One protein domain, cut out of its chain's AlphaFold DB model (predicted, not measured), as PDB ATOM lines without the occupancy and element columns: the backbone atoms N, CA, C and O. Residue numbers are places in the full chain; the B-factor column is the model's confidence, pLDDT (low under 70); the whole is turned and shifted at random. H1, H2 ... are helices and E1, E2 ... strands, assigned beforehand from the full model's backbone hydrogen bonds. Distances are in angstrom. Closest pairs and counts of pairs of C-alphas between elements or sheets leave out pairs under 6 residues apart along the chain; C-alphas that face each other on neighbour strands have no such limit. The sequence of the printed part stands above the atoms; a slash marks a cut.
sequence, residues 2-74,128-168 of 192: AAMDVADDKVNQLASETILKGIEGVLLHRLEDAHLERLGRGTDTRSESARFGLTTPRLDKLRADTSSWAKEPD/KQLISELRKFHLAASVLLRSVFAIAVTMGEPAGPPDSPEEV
ATOM      1  N   ALA A   2     137.028 155.544-277.492       59.00
ATOM      2  CA  ALA A   2     138.239 154.746-277.764       59.00
ATOM      3  C   ALA A   2     138.247 153.827-279.016       59.00
ATOM      4  O   ALA A   2     139.293 153.646-279.625       59.00
ATOM      5  N   ALA A   3     137.121 153.228-279.427       56.41
ATOM      6  CA  ALA A   3     137.097 152.328-280.593       56.41
ATOM      7  C   ALA A   3     137.158 153.058-281.950       56.41
ATOM      8  O   ALA A   3     137.625 152.482-282.930       56.41
ATOM      9  N   MET A   4     136.679 154.307-282.006       59.28
ATOM     10  CA  MET A   4     136.678 155.113-283.231       59.28
ATOM     11  C   MET A   4     138.079 155.667-283.506       59.28
ATOM     12  O   MET A   4     138.551 155.595-284.635       59.28
ATOM     13  N   ASP A   5     138.778 156.078-282.445       65.00
ATOM     14  CA  ASP A   5     140.160 156.566-282.506       65.00
ATOM     15  C   ASP A   5     141.118 155.471-283.021       65.00
ATOM     16  O   ASP A   5     141.926 155.707-283.913       65.00
ATOM     17  N   VAL A   6     140.944 154.222-282.567       69.69
ATOM     18  CA  VAL A   6     141.757 153.073-283.018       69.69
ATOM     19  C   VAL A   6     141.546 152.742-284.501       69.69
ATOM     20  O   VAL A   6     142.488 152.340-285.192       69.69
ATOM     21  N   ALA A   7     140.316 152.865-285.005       71.31
ATOM     22  CA  ALA A   7     140.023 152.613-286.414       71.31
ATOM     23  C   ALA A   7     140.652 153.692-287.310       71.31
ATOM     24  O   ALA A   7     141.276 153.360-288.320       71.31
ATOM     25  N   ASP A   8     140.552 154.957-286.903       75.00
ATOM     26  CA  ASP A   8     141.139 156.094-287.610       75.00
ATOM     27  C   ASP A   8     142.670 156.037-287.631       75.00
ATOM     28  O   ASP A   8     143.274 156.213-288.695       75.00
ATOM     29  N   ASP A   9     143.296 155.693-286.504       80.81
ATOM     30  CA  ASP A   9     144.742 155.460-286.417       80.81
ATOM     31  C   ASP A   9     145.181 154.356-287.380       80.81
ATOM     32  O   ASP A   9     146.202 154.471-288.065       80.81
ATOM     33  N   LYS A  10     144.386 153.283-287.488       81.19
ATOM     34  CA  LYS A  10     144.714 152.171-288.380       81.19
ATOM     35  C   LYS A  10     144.600 152.553-289.852       81.19
ATOM     36  O   LYS A  10     145.430 152.123-290.656       81.19
ATOM     37  N   VAL A  11     143.598 153.352-290.207       81.50
ATOM     38  CA  VAL A  11     143.430 153.881-291.565       81.50
ATOM     39  C   VAL A  11     144.580 154.823-291.914       81.50
ATOM     40  O   VAL A  11     145.180 154.660-292.976       81.50
ATOM     41  N   ASN A  12     144.953 155.738-291.016       84.44
ATOM     42  CA  ASN A  12     146.099 156.632-291.209       84.44
ATOM     43  C   ASN A  12     147.406 155.853-291.366       84.44
ATOM     44  O   ASN A  12     148.195 156.131-292.273       84.44
ATOM     45  N   GLN A  13     147.612 154.822-290.545       86.44
ATOM     46  CA  GLN A  13     148.761 153.935-290.671       86.44
ATOM     47  C   GLN A  13     148.801 153.264-292.052       86.44
ATOM     48  O   GLN A  13     149.834 153.275-292.712       86.44
ATOM     49  N   LEU A  14     147.688 152.693-292.521       87.12
ATOM     50  CA  LEU A  14     147.652 152.013-293.818       87.12
ATOM     51  C   LEU A  14     147.809 152.981-294.998       87.12
ATOM     52  O   LEU A  14     148.485 152.647-295.974       87.12
ATOM     53  N   ALA A  15     147.209 154.167-294.921       88.19
ATOM     54  CA  ALA A  15     147.317 155.197-295.946       88.19
ATOM     55  C   ALA A  15     148.757 155.716-296.070       88.19
ATOM     56  O   ALA A  15     149.326 155.699-297.163       88.19
ATOM     57  N   SER A  16     149.373 156.100-294.948       90.06
ATOM     58  CA  SER A  16     150.772 156.544-294.914       90.06
ATOM     59  C   SER A  16     151.725 155.445-295.387       90.06
ATOM     60  O   SER A  16     152.594 155.704-296.215       90.06
ATOM     61  N   GLU A  17     151.531 154.195-294.959       89.88
ATOM     62  CA  GLU A  17     152.334 153.062-295.431       89.88
ATOM     63  C   GLU A  17     152.197 152.825-296.937       89.88
ATOM     64  O   GLU A  17     153.200 152.528-297.587       89.88
ATOM     65  N   THR A  18     150.988 152.970-297.489       91.19
ATOM     66  CA  THR A  18     150.736 152.848-298.932       91.19
ATOM     67  C   THR A  18     151.491 153.934-299.691       91.19
ATOM     68  O   THR A  18     152.247 153.632-300.607       91.19
ATOM     69  N   ILE A  19     151.350 155.194-299.283       92.12
ATOM     70  CA  ILE A  19     152.010 156.323-299.948       92.12
ATOM     71  C   ILE A  19     153.533 156.190-299.877       92.12
ATOM     72  O   ILE A  19     154.208 156.302-300.900       92.12
ATOM     73  N   LEU A  20     154.077 155.883-298.697       91.00
ATOM     74  CA  LEU A  20     155.518 155.706-298.523       91.00
ATOM     75  C   LEU A  20     156.050 154.558-299.377       91.00
ATOM     76  O   LEU A  20     157.119 154.697-299.959       91.00
ATOM     77  N   LYS A  21     155.296 153.461-299.527       91.12
ATOM     78  CA  LYS A  21     155.682 152.381-300.443       91.12
ATOM     79  C   LYS A  21     155.661 152.802-301.909       91.12
ATOM     80  O   LYS A  21     156.525 152.369-302.664       91.12
ATOM     81  N   GLY A  22     154.715 153.655-302.300       92.38
ATOM     82  CA  GLY A  22     154.676 154.256-303.633       92.38
ATOM     83  C   GLY A  22     155.934 155.074-303.918       92.38
ATOM     84  O   GLY A  22     156.597 154.848-304.926       92.38
ATOM     85  N   ILE A  23     156.302 155.958-302.986       92.31
ATOM     86  CA  ILE A  23     157.513 156.785-303.071       92.31
ATOM     87  C   ILE A  23     158.772 155.915-303.110       92.31
ATOM     88  O   ILE A  23     159.624 156.130-303.966       92.31
ATOM     89  N   GLU A  24     158.883 154.918-302.228       90.81
ATOM     90  CA  GLU A  24     160.015 153.982-302.213       90.81
ATOM     91  C   GLU A  24     160.184 153.301-303.576       90.81
ATOM     92  O   GLU A  24     161.292 153.275-304.101       90.81
ATOM     93  N   GLY A  25     159.103 152.813-304.193       90.31
ATOM     94  CA  GLY A  25     159.187 152.183-305.513       90.31
ATOM     95  C   GLY A  25     159.606 153.129-306.636       90.31
ATOM     96  O   GLY A  25     160.369 152.719-307.507       90.31
ATOM     97  N   VAL A  26     159.167 154.393-306.604       91.69
ATOM     98  CA  VAL A  26     159.641 155.404-307.565       91.69
ATOM     99  C   VAL A  26     161.134 155.673-307.355       91.69
ATOM    100  O   VAL A  26     161.910 155.602-308.302       91.69
ATOM    101  N   LEU A  27     161.565 155.925-306.114       90.12
ATOM    102  CA  LEU A  27     162.961 156.242-305.798       90.12
ATOM    103  C   LEU A  27     163.919 155.095-306.125       90.12
ATOM    104  O   LEU A  27     164.987 155.347-306.675       90.12
ATOM    105  N   LEU A  28     163.526 153.849-305.846       88.56
ATOM    106  CA  LEU A  28     164.313 152.652-306.166       88.56
ATOM    107  C   LEU A  28     164.620 152.517-307.658       88.56
ATOM    108  O   LEU A  28     165.583 151.850-308.015       88.56
ATOM    109  N   HIS A  29     163.812 153.128-308.522       88.06
ATOM    110  CA  HIS A  29     164.037 153.101-309.959       88.06
ATOM    111  C   HIS A  29     164.721 154.371-310.498       88.06
ATOM    112  O   HIS A  29     165.256 154.359-311.604       88.06
ATOM    113  N   ARG A  30     164.735 155.466-309.727       86.12
ATOM    114  CA  ARG A  30     165.290 156.768-310.143       86.12
ATOM    115  C   ARG A  30     166.666 157.077-309.584       86.12
ATOM    116  O   ARG A  30     167.395 157.844-310.201       86.12
ATOM    117  N   LEU A  31     166.995 156.552-308.408       85.44
ATOM    118  CA  LEU A  31     168.236 156.872-307.714       85.44
ATOM    119  C   LEU A  31     169.300 155.801-307.947       85.44
ATOM    120  O   LEU A  31     168.998 154.615-308.030       85.44
ATOM    121  N   GLU A  32     170.554 156.243-308.002       84.31
ATOM    122  CA  GLU A  32     171.720 155.359-307.994       84.31
ATOM    123  C   GLU A  32     171.820 154.583-306.669       84.31
ATOM    124  O   GLU A  32     171.386 155.056-305.612       84.31
ATOM    125  N   ASP A  33     172.468 153.418-306.701       82.38
ATOM    126  CA  ASP A  33     172.641 152.550-305.532       82.38
ATOM    127  C   ASP A  33     173.288 153.271-304.344       82.38
ATOM    128  O   ASP A  33     172.782 153.172-303.227       82.38
ATOM    129  N   ALA A  34     174.315 154.093-304.585       80.50
ATOM    130  CA  ALA A  34     174.965 154.884-303.541       80.50
ATOM    131  C   ALA A  34     173.988 155.850-302.840       80.50
ATOM    132  O   ALA A  34     174.062 156.062-301.628       80.50
ATOM    133  N   HIS A  35     173.029 156.422-303.573       79.00
ATOM    134  CA  HIS A  35     171.984 157.258-302.982       79.00
ATOM    135  C   HIS A  35     170.980 156.427-302.185       79.00
ATOM    136  O   HIS A  35     170.608 156.812-301.076       79.00
ATOM    137  N   LEU A  36     170.575 155.272-302.707       83.94
ATOM    138  CA  LEU A  36     169.648 154.368-302.029       83.94
ATOM    139  C   LEU A  36     170.234 153.814-300.721       83.94
ATOM    140  O   LEU A  36     169.533 153.773-299.710       83.94
ATOM    141  N   GLU A  37     171.518 153.459-300.696       84.00
ATOM    142  CA  GLU A  37     172.231 153.022-299.488       84.00
ATOM    143  C   GLU A  37     172.209 154.097-298.397       84.00
ATOM    144  O   GLU A  37     171.908 153.812-297.238       84.00
ATOM    145  N   ARG A  38     172.416 155.365-298.768       79.81
ATOM    146  CA  ARG A  38     172.340 156.507-297.837       79.81
ATOM    147  C   ARG A  38     170.932 156.774-297.321       79.81
ATOM    148  O   ARG A  38     170.774 157.345-296.240       79.81
ATOM    149  N   LEU A  39     169.910 156.376-298.077       79.00
ATOM    150  CA  LEU A  39     168.523 156.369-297.613       79.00
ATOM    151  C   LEU A  39     168.205 155.177-296.706       79.00
ATOM    152  O   LEU A  39     167.076 155.058-296.225       79.00
ATOM    153  N   GLY A  40     169.198 154.333-296.425       75.31
ATOM    154  CA  GLY A  40     169.052 153.153-295.598       75.31
ATOM    155  C   GLY A  40     168.377 152.016-296.348       75.31
ATOM    156  O   GLY A  40     167.588 151.307-295.733       75.31
ATOM    157  N   ARG A  41     168.644 151.847-297.660       77.19
ATOM    158  CA  ARG A  41     168.311 150.605-298.375       77.19
ATOM    159  C   ARG A  41     169.005 149.456-297.645       77.19
ATOM    160  O   ARG A  41     170.190 149.214-297.850       77.19
ATOM    161  N   GLY A  42     168.277 148.785-296.755       57.53
ATOM    162  CA  GLY A  42     168.829 147.682-295.979       57.53
ATOM    163  C   GLY A  42     169.267 146.543-296.898       57.53
ATOM    164  O   GLY A  42     168.512 146.137-297.778       57.53
ATOM    165  N   THR A  43     170.475 146.025-296.685       50.41
ATOM    166  CA  THR A  43     171.014 144.843-297.381       50.41
ATOM    167  C   THR A  43     170.514 143.524-296.790       50.41
ATOM    168  O   THR A  43     170.728 142.467-297.375       50.41
ATOM    169  N   ASP A  44     169.837 143.566-295.640       46.06
ATOM    170  CA  ASP A  44     169.245 142.386-295.018       46.06
ATOM    171  C   ASP A  44     167.873 142.076-295.622       46.06
ATOM    172  O   ASP A  44     166.995 142.935-295.687       46.06
ATOM    173  N   THR A  45     167.630 140.804-295.936       43.00
ATOM    174  CA  THR A  45     166.323 140.256-296.354       43.00
ATOM    175  C   THR A  45     165.204 140.474-295.320       43.00
ATOM    176  O   THR A  45     164.028 140.297-295.622       43.00
ATOM    177  N   ARG A  46     165.538 140.926-294.100       40.38
ATOM    178  CA  ARG A  46     164.587 141.417-293.080       40.38
ATOM    179  C   ARG A  46     164.118 142.866-293.295       40.38
ATOM    180  O   ARG A  46     163.156 143.277-292.648       40.38
ATOM    181  N   SER A  47     164.767 143.628-294.178       46.06
ATOM    182  CA  SER A  47     164.391 144.995-294.582       46.06
ATOM    183  C   SER A  47     163.460 145.018-295.806       46.06
ATOM    184  O   SER A  47     163.012 146.073-296.269       46.06
ATOM    185  N   GLU A  48     163.088 143.839-296.311       51.84
ATOM    186  CA  GLU A  48     161.980 143.688-297.241       51.84
ATOM    187  C   GLU A  48     160.659 143.903-296.503       51.84
ATOM    188  O   GLU A  48     160.177 143.078-295.724       51.84
ATOM    189  N   SER A  49     160.029 145.046-296.753       55.69
ATOM    190  CA  SER A  49     158.667 145.261-296.289       55.69
ATOM    191  C   SER A  49     157.724 144.543-297.251       55.69
ATOM    192  O   SER A  49     157.274 145.132-298.229       55.69
ATOM    193  N   ALA A  50     157.414 143.277-296.951       64.88
ATOM    194  CA  ALA A  50     156.347 142.513-297.597       64.88
ATOM    195  C   ALA A  50     154.974 143.056-297.156       64.88
ATOM    196  O   ALA A  50     154.257 142.471-296.344       64.88
ATOM    197  N   ARG A  51     154.628 144.246-297.643       72.44
ATOM    198  CA  ARG A  51     153.331 144.901-297.427       72.44
ATOM    199  C   ARG A  51     152.617 144.996-298.763       72.44
ATOM    200  O   ARG A  51     153.255 145.145-299.799       72.44
ATOM    201  N   PHE A  52     151.290 144.879-298.751       82.56
ATOM    202  CA  PHE A  52     150.492 144.958-299.977       82.56
ATOM    203  C   PHE A  52     150.902 143.922-301.038       82.56
ATOM    204  O   PHE A  52     150.725 144.153-302.229       82.56
ATOM    205  N   GLY A  53     151.455 142.773-300.627       77.31
ATOM    206  CA  GLY A  53     151.934 141.736-301.550       77.31
ATOM    207  C   GLY A  53     153.041 142.218-302.496       77.31
ATOM    208  O   GLY A  53     153.102 141.753-303.635       77.31
ATOM    209  N   LEU A  54     153.845 143.186-302.047       78.00
ATOM    210  CA  LEU A  54     154.992 143.734-302.757       78.00
ATOM    211  C   LEU A  54     156.235 143.617-301.891       78.00
ATOM    212  O   LEU A  54     156.214 143.978-300.716       78.00
ATOM    213  N   THR A  55     157.316 143.157-302.506       79.00
ATOM    214  CA  THR A  55     158.634 143.084-301.888       79.00
ATOM    215  C   THR A  55     159.458 144.241-302.423       79.00
ATOM    216  O   THR A  55     159.817 144.262-303.595       79.00
ATOM    217  N   THR A  56     159.705 145.243-301.582       75.56
ATOM    218  CA  THR A  56     160.613 146.351-301.906       75.56
ATOM    219  C   THR A  56     161.495 146.666-300.712       75.56
ATOM    220  O   THR A  56     160.983 146.665-299.578       75.56
ATOM    221  N   PRO A  57     162.782 146.983-300.946       80.25
ATOM    222  CA  PRO A  57     163.637 147.517-299.908       80.25
ATOM    223  C   PRO A  57     162.966 148.707-299.229       80.25
ATOM    224  O   PRO A  57     162.367 149.575-299.873       80.25
ATOM    225  N   ARG A  58     163.008 148.710-297.906       81.19
ATOM    226  CA  ARG A  58     162.585 149.850-297.109       81.19
ATOM    227  C   ARG A  58     163.687 150.910-297.129       81.19
ATOM    228  O   ARG A  58     164.861 150.572-297.036       81.19
ATOM    229  N   LEU A  59     163.298 152.179-297.245       86.12
ATOM    230  CA  LEU A  59     164.216 153.315-297.139       86.12
ATOM    231  C   LEU A  59     164.042 153.939-295.749       86.12
ATOM    232  O   LEU A  59     163.132 154.738-295.515       86.12
ATOM    233  N   ASP A  60     164.858 153.514-294.786       84.75
ATOM    234  CA  ASP A  60     164.664 153.869-293.375       84.75
ATOM    235  C   ASP A  60     164.780 155.366-293.097       84.75
ATOM    236  O   ASP A  60     163.973 155.912-292.338       84.75
ATOM    237  N   LYS A  61     165.711 156.053-293.765       82.25
ATOM    238  CA  LYS A  61     165.868 157.502-293.616       82.25
ATOM    239  C   LYS A  61     164.644 158.255-294.139       82.25
ATOM    240  O   LYS A  61     164.118 159.121-293.450       82.25
ATOM    241  N   LEU A  62     164.117 157.844-295.295       84.88
ATOM    242  CA  LEU A  62     162.883 158.395-295.867       84.88
ATOM    243  C   LEU A  62     161.716 158.310-294.872       84.88
ATOM    244  O   LEU A  62     160.928 159.247-294.732       84.88
ATOM    245  N   ARG A  63     161.600 157.180-294.170       85.75
ATOM    246  CA  ARG A  63     160.546 156.948-293.172       85.75
ATOM    247  C   ARG A  63     160.756 157.740-291.890       85.75
ATOM    248  O   ARG A  63     159.772 158.186-291.305       85.75
ATOM    249  N   ALA A  64     162.000 157.925-291.456       83.69
ATOM    250  CA  ALA A  64     162.310 158.810-290.338       83.69
ATOM    251  C   ALA A  64     161.911 160.261-290.665       83.69
ATOM    252  O   ALA A  64     161.161 160.875-289.899       83.69
ATOM    253  N   ASP A  65     162.303 160.751-291.844       81.12
ATOM    254  CA  ASP A  65     162.070 162.128-292.299       81.12
ATOM    255  C   ASP A  65     160.573 162.444-292.502       81.12
ATOM    256  O   ASP A  65     160.136 163.581-292.339       81.12
ATOM    257  N   THR A  66     159.757 161.430-292.807       84.38
ATOM    258  CA  THR A  66     158.301 161.557-293.024       84.38
ATOM    259  C   THR A  66     157.453 161.123-291.827       84.38
ATOM    260  O   THR A  66     156.224 161.115-291.911       84.38
ATOM    261  N   SER A  67     158.073 160.788-290.693       84.88
ATOM    262  CA  SER A  67     157.379 160.238-289.519       84.88
ATOM    263  C   SER A  67     156.332 161.180-288.911       84.88
ATOM    264  O   SER A  67     155.325 160.712-288.381       84.88
ATOM    265  N   SER A  68     156.539 162.497-288.997       84.75
ATOM    266  CA  SER A  68     155.571 163.503-288.544       84.75
ATOM    267  C   SER A  68     154.353 163.569-289.466       84.75
ATOM    268  O   SER A  68     153.227 163.521-288.980       84.75
ATOM    269  N   TRP A  69     154.573 163.593-290.784       87.69
ATOM    270  CA  TRP A  69     153.510 163.557-291.793       87.69
ATOM    271  C   TRP A  69     152.712 162.244-291.744       87.69
ATOM    272  O   TRP A  69     151.494 162.255-291.862       87.69
ATOM    273  N   ALA A  70     153.370 161.106-291.501       85.56
ATOM    274  CA  ALA A  70     152.722 159.794-291.501       85.56
ATOM    275  C   ALA A  70     151.634 159.624-290.421       85.56
ATOM    276  O   ALA A  70     150.767 158.761-290.566       85.56
ATOM    277  N   LYS A  71     151.666 160.429-289.350       83.38
ATOM    278  CA  LYS A  71     150.634 160.419-288.298       83.38
ATOM    279  C   LYS A  71     149.300 160.978-288.795       83.38
ATOM    280  O   LYS A  71     148.247 160.500-288.386       83.38
ATOM    281  N   GLU A  72     149.359 161.941-289.708       82.88
ATOM    282  CA  GLU A  72     148.206 162.650-290.261       82.88
ATOM    283  C   GLU A  72     148.384 162.778-291.787       82.88
ATOM    284  O   GLU A  72     148.773 163.829-292.292       82.88
ATOM    285  N   PRO A  73     148.137 161.702-292.563       81.62
ATOM    286  CA  PRO A  73     148.335 161.696-294.015       81.62
ATOM    287  C   PRO A  73     147.173 162.367-294.772       81.62
ATOM    288  O   PRO A  73     146.836 161.971-295.885       81.62
ATOM    289  N   ASP A  74     146.517 163.357-294.169       80.94
ATOM    290  CA  ASP A  74     145.386 164.091-294.750       80.94
ATOM    291  C   ASP A  74     145.820 165.042-295.880       80.94
ATOM    292  O   ASP A  74     145.012 165.452-296.717       80.94
ATOM    293  N   LYS A 128     133.775 142.092-287.837       72.81
ATOM    294  CA  LYS A 128     133.827 141.399-289.138       72.81
ATOM    295  C   LYS A 128     133.765 142.354-290.335       72.81
ATOM    296  O   LYS A 128     134.462 142.132-291.324       72.81
ATOM    297  N   GLN A 129     132.952 143.402-290.250       75.25
ATOM    298  CA  GLN A 129     132.812 144.408-291.300       75.25
ATOM    299  C   GLN A 129     134.068 145.277-291.400       75.25
ATOM    300  O   GLN A 129     134.585 145.463-292.497       75.25
ATOM    301  N   LEU A 130     134.639 145.683-290.260       70.31
ATOM    302  CA  LEU A 130     135.917 146.402-290.221       70.31
ATOM    303  C   LEU A 130     137.054 145.586-290.862       70.31
ATOM    304  O   LEU A 130     137.794 146.097-291.697       70.31
ATOM    305  N   ILE A 131     137.163 144.292-290.534       76.00
ATOM    306  CA  ILE A 131     138.163 143.400-291.146       76.00
ATOM    307  C   ILE A 131     137.961 143.289-292.665       76.00
ATOM    308  O   ILE A 131     138.940 143.255-293.411       76.00
ATOM    309  N   SER A 132     136.713 143.221-293.135       81.19
ATOM    310  CA  SER A 132     136.402 143.156-294.568       81.19
ATOM    311  C   SER A 132     136.860 144.417-295.305       81.19
ATOM    312  O   SER A 132     137.558 144.309-296.314       81.19
ATOM    313  N   GLU A 133     136.552 145.600-294.774       79.25
ATOM    314  CA  GLU A 133     136.950 146.876-295.381       79.25
ATOM    315  C   GLU A 133     138.472 147.067-295.389       79.25
ATOM    316  O   GLU A 133     139.044 147.439-296.413       79.25
ATOM    317  N   LEU A 134     139.165 146.695-294.307       79.38
ATOM    318  CA  LEU A 134     140.632 146.730-294.264       79.38
ATOM    319  C   LEU A 134     141.269 145.804-295.313       79.38
ATOM    320  O   LEU A 134     142.287 146.153-295.915       79.38
ATOM    321  N   ARG A 135     140.672 144.634-295.580       82.62
ATOM    322  CA  ARG A 135     141.139 143.724-296.641       82.62
ATOM    323  C   ARG A 135     140.928 144.314-298.032       82.62
ATOM    324  O   ARG A 135     141.836 144.222-298.858       82.62
ATOM    325  N   LYS A 136     139.767 144.927-298.289       85.06
ATOM    326  CA  LYS A 136     139.489 145.618-299.559       85.06
ATOM    327  C   LYS A 136     140.477 146.759-299.783       85.06
ATOM    328  O   LYS A 136     141.062 146.838-300.860       85.06
ATOM    329  N   PHE A 137     140.728 147.571-298.754       84.56
ATOM    330  CA  PHE A 137     141.732 148.632-298.799       84.56
ATOM    331  C   PHE A 137     143.114 148.074-299.144       84.56
ATOM    332  O   PHE A 137     143.764 148.553-300.068       84.56
ATOM    333  N   HIS A 138     143.549 147.021-298.449       85.12
ATOM    334  CA  HIS A 138     144.850 146.404-298.693       85.12
ATOM    335  C   HIS A 138     144.976 145.850-300.121       85.12
ATOM    336  O   HIS A 138     146.028 145.989-300.743       85.12
ATOM    337  N   LEU A 139     143.914 145.245-300.664       86.62
ATOM    338  CA  LEU A 139     143.889 144.769-302.048       86.62
ATOM    339  C   LEU A 139     143.953 145.930-303.049       86.62
ATOM    340  O   LEU A 139     144.738 145.876-303.993       86.62
ATOM    341  N   ALA A 140     143.184 146.997-302.825       88.62
ATOM    342  CA  ALA A 140     143.211 148.186-303.671       88.62
ATOM    343  C   ALA A 140     144.598 148.852-303.659       88.62
ATOM    344  O   ALA A 140     145.167 149.101-304.720       88.62
ATOM    345  N   ALA A 141     145.189 149.042-302.476       89.56
ATOM    346  CA  ALA A 141     146.550 149.550-302.313       89.56
ATOM    347  C   ALA A 141     147.581 148.672-303.042       89.56
ATOM    348  O   ALA A 141     148.468 149.182-303.717       89.56
ATOM    349  N   SER A 142     147.427 147.347-302.977       90.00
ATOM    350  CA  SER A 142     148.279 146.382-303.682       90.00
ATOM    351  C   SER A 142     148.247 146.558-305.206       90.00
ATOM    352  O   SER A 142     149.294 146.551-305.855       90.00
ATOM    353  N   VAL A 143     147.061 146.733-305.791       91.44
ATOM    354  CA  VAL A 143     146.899 146.957-307.239       91.44
ATOM    355  C   VAL A 143     147.423 148.337-307.648       91.44
ATOM    356  O   VAL A 143     148.144 148.455-308.643       91.44
ATOM    357  N   LEU A 144     147.120 149.371-306.859       93.19
ATOM    358  CA  LEU A 144     147.597 150.734-307.098       93.19
ATOM    359  C   LEU A 144     149.123 150.806-307.069       93.19
ATOM    360  O   LEU A 144     149.720 151.353-307.988       93.19
ATOM    361  N   LEU A 145     149.766 150.202-306.069       93.12
ATOM    362  CA  LEU A 145     151.222 150.210-305.952       93.12
ATOM    363  C   LEU A 145     151.909 149.481-307.109       93.12
ATOM    364  O   LEU A 145     152.887 149.993-307.645       93.12
ATOM    365  N   ARG A 146     151.372 148.338-307.564       92.00
ATOM    366  CA  ARG A 146     151.875 147.675-308.784       92.00
ATOM    367  C   ARG A 146     151.794 148.589-310.000       92.00
ATOM    368  O   ARG A 146     152.726 148.625-310.795       92.00
ATOM    369  N   SER A 147     150.703 149.340-310.116       93.81
ATOM    370  CA  SER A 147     150.508 150.293-311.209       93.81
ATOM    371  C   SER A 147     151.504 151.451-311.117       93.81
ATOM    372  O   SER A 147     152.152 151.763-312.106       93.81
ATOM    373  N   VAL A 148     151.701 152.033-309.928       93.38
ATOM    374  CA  VAL A 148     152.712 153.080-309.693       93.38
ATOM    375  C   VAL A 148     154.104 152.586-310.074       93.38
ATOM    376  O   VAL A 148     154.830 153.306-310.749       93.38
ATOM    377  N   PHE A 149     154.471 151.358-309.704       91.06
ATOM    378  CA  PHE A 149     155.792 150.814-310.021       91.06
ATOM    379  C   PHE A 149     155.953 150.573-311.522       91.06
ATOM    380  O   PHE A 149     156.989 150.906-312.084       91.06
ATOM    381  N   ALA A 150     154.919 150.056-312.192       91.19
ATOM    382  CA  ALA A 150     154.934 149.898-313.643       91.19
ATOM    383  C   ALA A 150     155.065 151.254-314.363       91.19
ATOM    384  O   ALA A 150     155.840 151.375-315.309       91.19
ATOM    385  N   ILE A 151     154.360 152.288-313.893       91.19
ATOM    386  CA  ILE A 151     154.479 153.652-314.431       91.19
ATOM    387  C   ILE A 151     155.882 154.199-314.166       91.19
ATOM    388  O   ILE A 151     156.492 154.752-315.075       91.19
ATOM    389  N   ALA A 152     156.429 154.004-312.963       89.62
ATOM    390  CA  ALA A 152     157.789 154.425-312.648       89.62
ATOM    391  C   ALA A 152     158.779 153.805-313.645       89.62
ATOM    392  O   ALA A 152     159.578 154.534-314.225       89.62
ATOM    393  N   VAL A 153     158.651 152.504-313.923       86.81
ATOM    394  CA  VAL A 153     159.501 151.776-314.879       86.81
ATOM    395  C   VAL A 153     159.359 152.252-316.328       86.81
ATOM    396  O   VAL A 153     160.313 152.178-317.092       86.81
ATOM    397  N   THR A 154     158.183 152.734-316.729       85.62
ATOM    398  CA  THR A 154     157.884 153.030-318.141       85.62
ATOM    399  C   THR A 154     157.986 154.505-318.516       85.62
ATOM    400  O   THR A 154     158.321 154.811-319.654       85.62
ATOM    401  N   MET A 155     157.675 155.417-317.593       76.44
ATOM    402  CA  MET A 155     157.451 156.835-317.908       76.44
ATOM    403  C   MET A 155     158.598 157.759-317.513       76.44
ATOM    404  O   MET A 155     158.553 158.939-317.850       76.44
ATOM    405  N   GLY A 156     159.597 157.266-316.788       67.56
ATOM    406  CA  GLY A 156     160.721 158.100-316.395       67.56
ATOM    407  C   GLY A 156     162.038 157.387-316.545       67.56
ATOM    408  O   GLY A 156     162.123 156.160-316.495       67.56
ATOM    409  N   GLU A 157     163.065 158.189-316.762       75.94
ATOM    410  CA  GLU A 157     164.389 157.679-317.035       75.94
ATOM    411  C   GLU A 157     165.011 157.139-315.741       75.94
ATOM    412  O   GLU A 157     164.983 157.824-314.707       75.94
ATOM    413  N   PRO A 158     165.571 155.919-315.770       76.12
ATOM    414  CA  PRO A 158     166.283 155.385-314.623       76.12
ATOM    415  C   PRO A 158     167.503 156.248-314.294       76.12
ATOM    416  O   PRO A 158     167.930 157.091-315.093       76.12
ATOM    417  N   ALA A 159     168.086 156.008-313.118       69.44
ATOM    418  CA  ALA A 159     169.433 156.488-312.852       69.44
ATOM    419  C   ALA A 159     170.357 156.043-313.997       69.44
ATOM    420  O   ALA A 159     170.344 154.874-314.397       69.44
ATOM    421  N   GLY A 160     171.131 156.984-314.540       65.25
ATOM    422  CA  GLY A 160     172.186 156.650-315.486       65.25
ATOM    423  C   GLY A 160     173.236 155.739-314.833       65.25
ATOM    424  O   GLY A 160     173.243 155.568-313.611       65.25
ATOM    425  N   PRO A 161     174.140 155.137-315.624       72.19
ATOM    426  CA  PRO A 161     175.282 154.426-315.059       72.19
ATOM    427  C   PRO A 161     176.078 155.355-314.123       72.19
ATOM    428  O   PRO A 161     176.001 156.573-314.268       72.19
ATOM    429  N   PRO A 162     176.895 154.815-313.206       65.75
ATOM    430  CA  PRO A 162     177.668 155.621-312.265       65.75
ATOM    431  C   PRO A 162     178.680 156.562-312.929       65.75
ATOM    432  O   PRO A 162     179.240 157.381-312.222       65.75
ATOM    433  N   ASP A 163     178.895 156.494-314.244       67.88
ATOM    434  CA  ASP A 163     179.702 157.445-315.029       67.88
ATOM    435  C   ASP A 163     178.839 158.427-315.851       67.88
ATOM    436  O   ASP A 163     179.327 159.109-316.753       67.88
ATOM    437  N   SER A 164     177.534 158.484-315.572       72.00
ATOM    438  CA  SER A 164     176.588 159.383-316.226       72.00
ATOM    439  C   SER A 164     177.010 160.846-316.034       72.00
ATOM    440  O   SER A 164     177.382 161.241-314.922       72.00
ATOM    441  N   PRO A 165     176.906 161.684-317.083       76.00
ATOM    442  CA  PRO A 165     177.155 163.117-316.966       76.00
ATOM    443  C   PRO A 165     176.097 163.828-316.111       76.00
ATOM    444  O   PRO A 165     176.286 164.990-315.766       76.00
ATOM    445  N   GLU A 166     175.000 163.149-315.765       76.12
ATOM    446  CA  GLU A 166     173.924 163.664-314.923       76.12
ATOM    447  C   GLU A 166     173.805 162.893-313.607       76.12
ATOM    448  O   GLU A 166     173.903 161.666-313.577       76.12
ATOM    449  N   GLU A 167     173.523 163.625-312.535       80.00
ATOM    450  CA  GLU A 167     173.160 163.115-311.220       80.00
ATOM    451  C   GLU A 167     171.654 163.306-310.984       80.00
ATOM    452  O   GLU A 167     171.099 164.382-311.239       80.00
ATOM    453  N   VAL A 168     170.999 162.267-310.458       83.81
ATOM    454  CA  VAL A 168     169.582 162.305-310.068       83.81
ATOM    455  C   VAL A 168     169.465 162.529-308.564       83.81
ATOM    456  O   VAL A 168     170.070 161.820-307.761       83.81
TER     457      VAL A 168
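Overview. This is residues 2 to 74 and 128 to 168 of the 192 residues of an uncharacterized protein of Cafeteria roenbergensis (UniProt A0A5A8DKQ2). Two long helices, H1 and H4, lie side by side and run the same way, and two short helices, H2 and H3, sit near H1 on its side away from H4. The stretch after H4, residues 156 to 168, runs on beyond the ends of both long helices and then folds back through the short strand E1, while residues 39 to 59 make a long loop out from H2 and back to H3. The printed part has 114 residues in two pieces, with four named helices and one named strand in the order H1, H2, H3, H4, E1, and its class is mostly helix. It is only just compact, close to loose, with a radius of gyration of the C-alphas of 16.0 A, and it is elongated, spanning 55 by 28 by 27 A.

Arrangement. H1, residues 2 to 30, is the longest helix, with 29 residues. H2, residues 33 to 38, follows H1 after a tight link of 2 residues. H1 and H2 are close but not clearly touching, and their closest C-alphas, those of Leu 28 and Leu 36, are 7.0 A apart. They run opposite ways at a steep tilt of 37 degrees, only just past shallow. After a long link of 21 residues comes H3, residues 60 to 65. H3 is close but not clearly touching to H2, with the closest C-alphas, those of Arg 38 and Lys 61, 7.8 A apart. H2 and H3 run the same way at a steep tilt of 55 degrees. H3 is also close but not clearly touching to H1, with the closest C-alphas, those of Leu 20 and Arg 63, 7.4 A apart. H1 and H3 run opposite ways at a steep tilt of 63 degrees. Beyond the cut, H4, residues 128 to 155, touches H1 with 15 pairs of C-alphas within 8 A. The closest are those of Val 26 and Ala 152, 5.5 A apart. H1 and H4 run the same way at a shallow tilt of 16 degrees. H4 is apart from H2 and from H3. E1, residues 166 to 168, pairs with no named strand and is apart from H2, H3 and H4. The closest C-alphas of H1 and E1, those of Arg 30 and Val 168, are 7.0 A apart. In H2, H3 and H4 every O i to N i+4 pair is within hydrogen-bond range, and in H1 24 of 25 are.

Along the chain. H1 begins with C-alpha 2 at (138.239, 154.746, -277.764) and ends with C-alpha 30 at (165.290, 156.768, -310.143), 42.2 A from first to last C-alpha. H2, from Asp 33 to Arg 38, and H3, from Asp 60 to Asp 65, have six residues each. H4 runs from C-alpha 128 at (133.827, 141.399, -289.138) to Met 155, a length of 40.3 A. E1 has three residues and ends with C-alpha 168 at (169.582, 162.305, -310.068).

Size, cuts and confidence. The two C-alphas farthest apart are those of Lys 128 and Pro 165, at 55.9 A. Residues 75 to 127 are not printed, and C-alphas 74 and 128 are 26.1 A apart across this cut, which falls in the link from H3 to H4. Of the links that are printed whole, that from H2 to H3 is long, and that from H4 to E1 is short, with 10 residues. The mean pLDDT of the printed part is 79.5, and the model's confidence is under 70 at residues 2 to 6, 42 to 50, 156, 159 to 160 and 162 to 163.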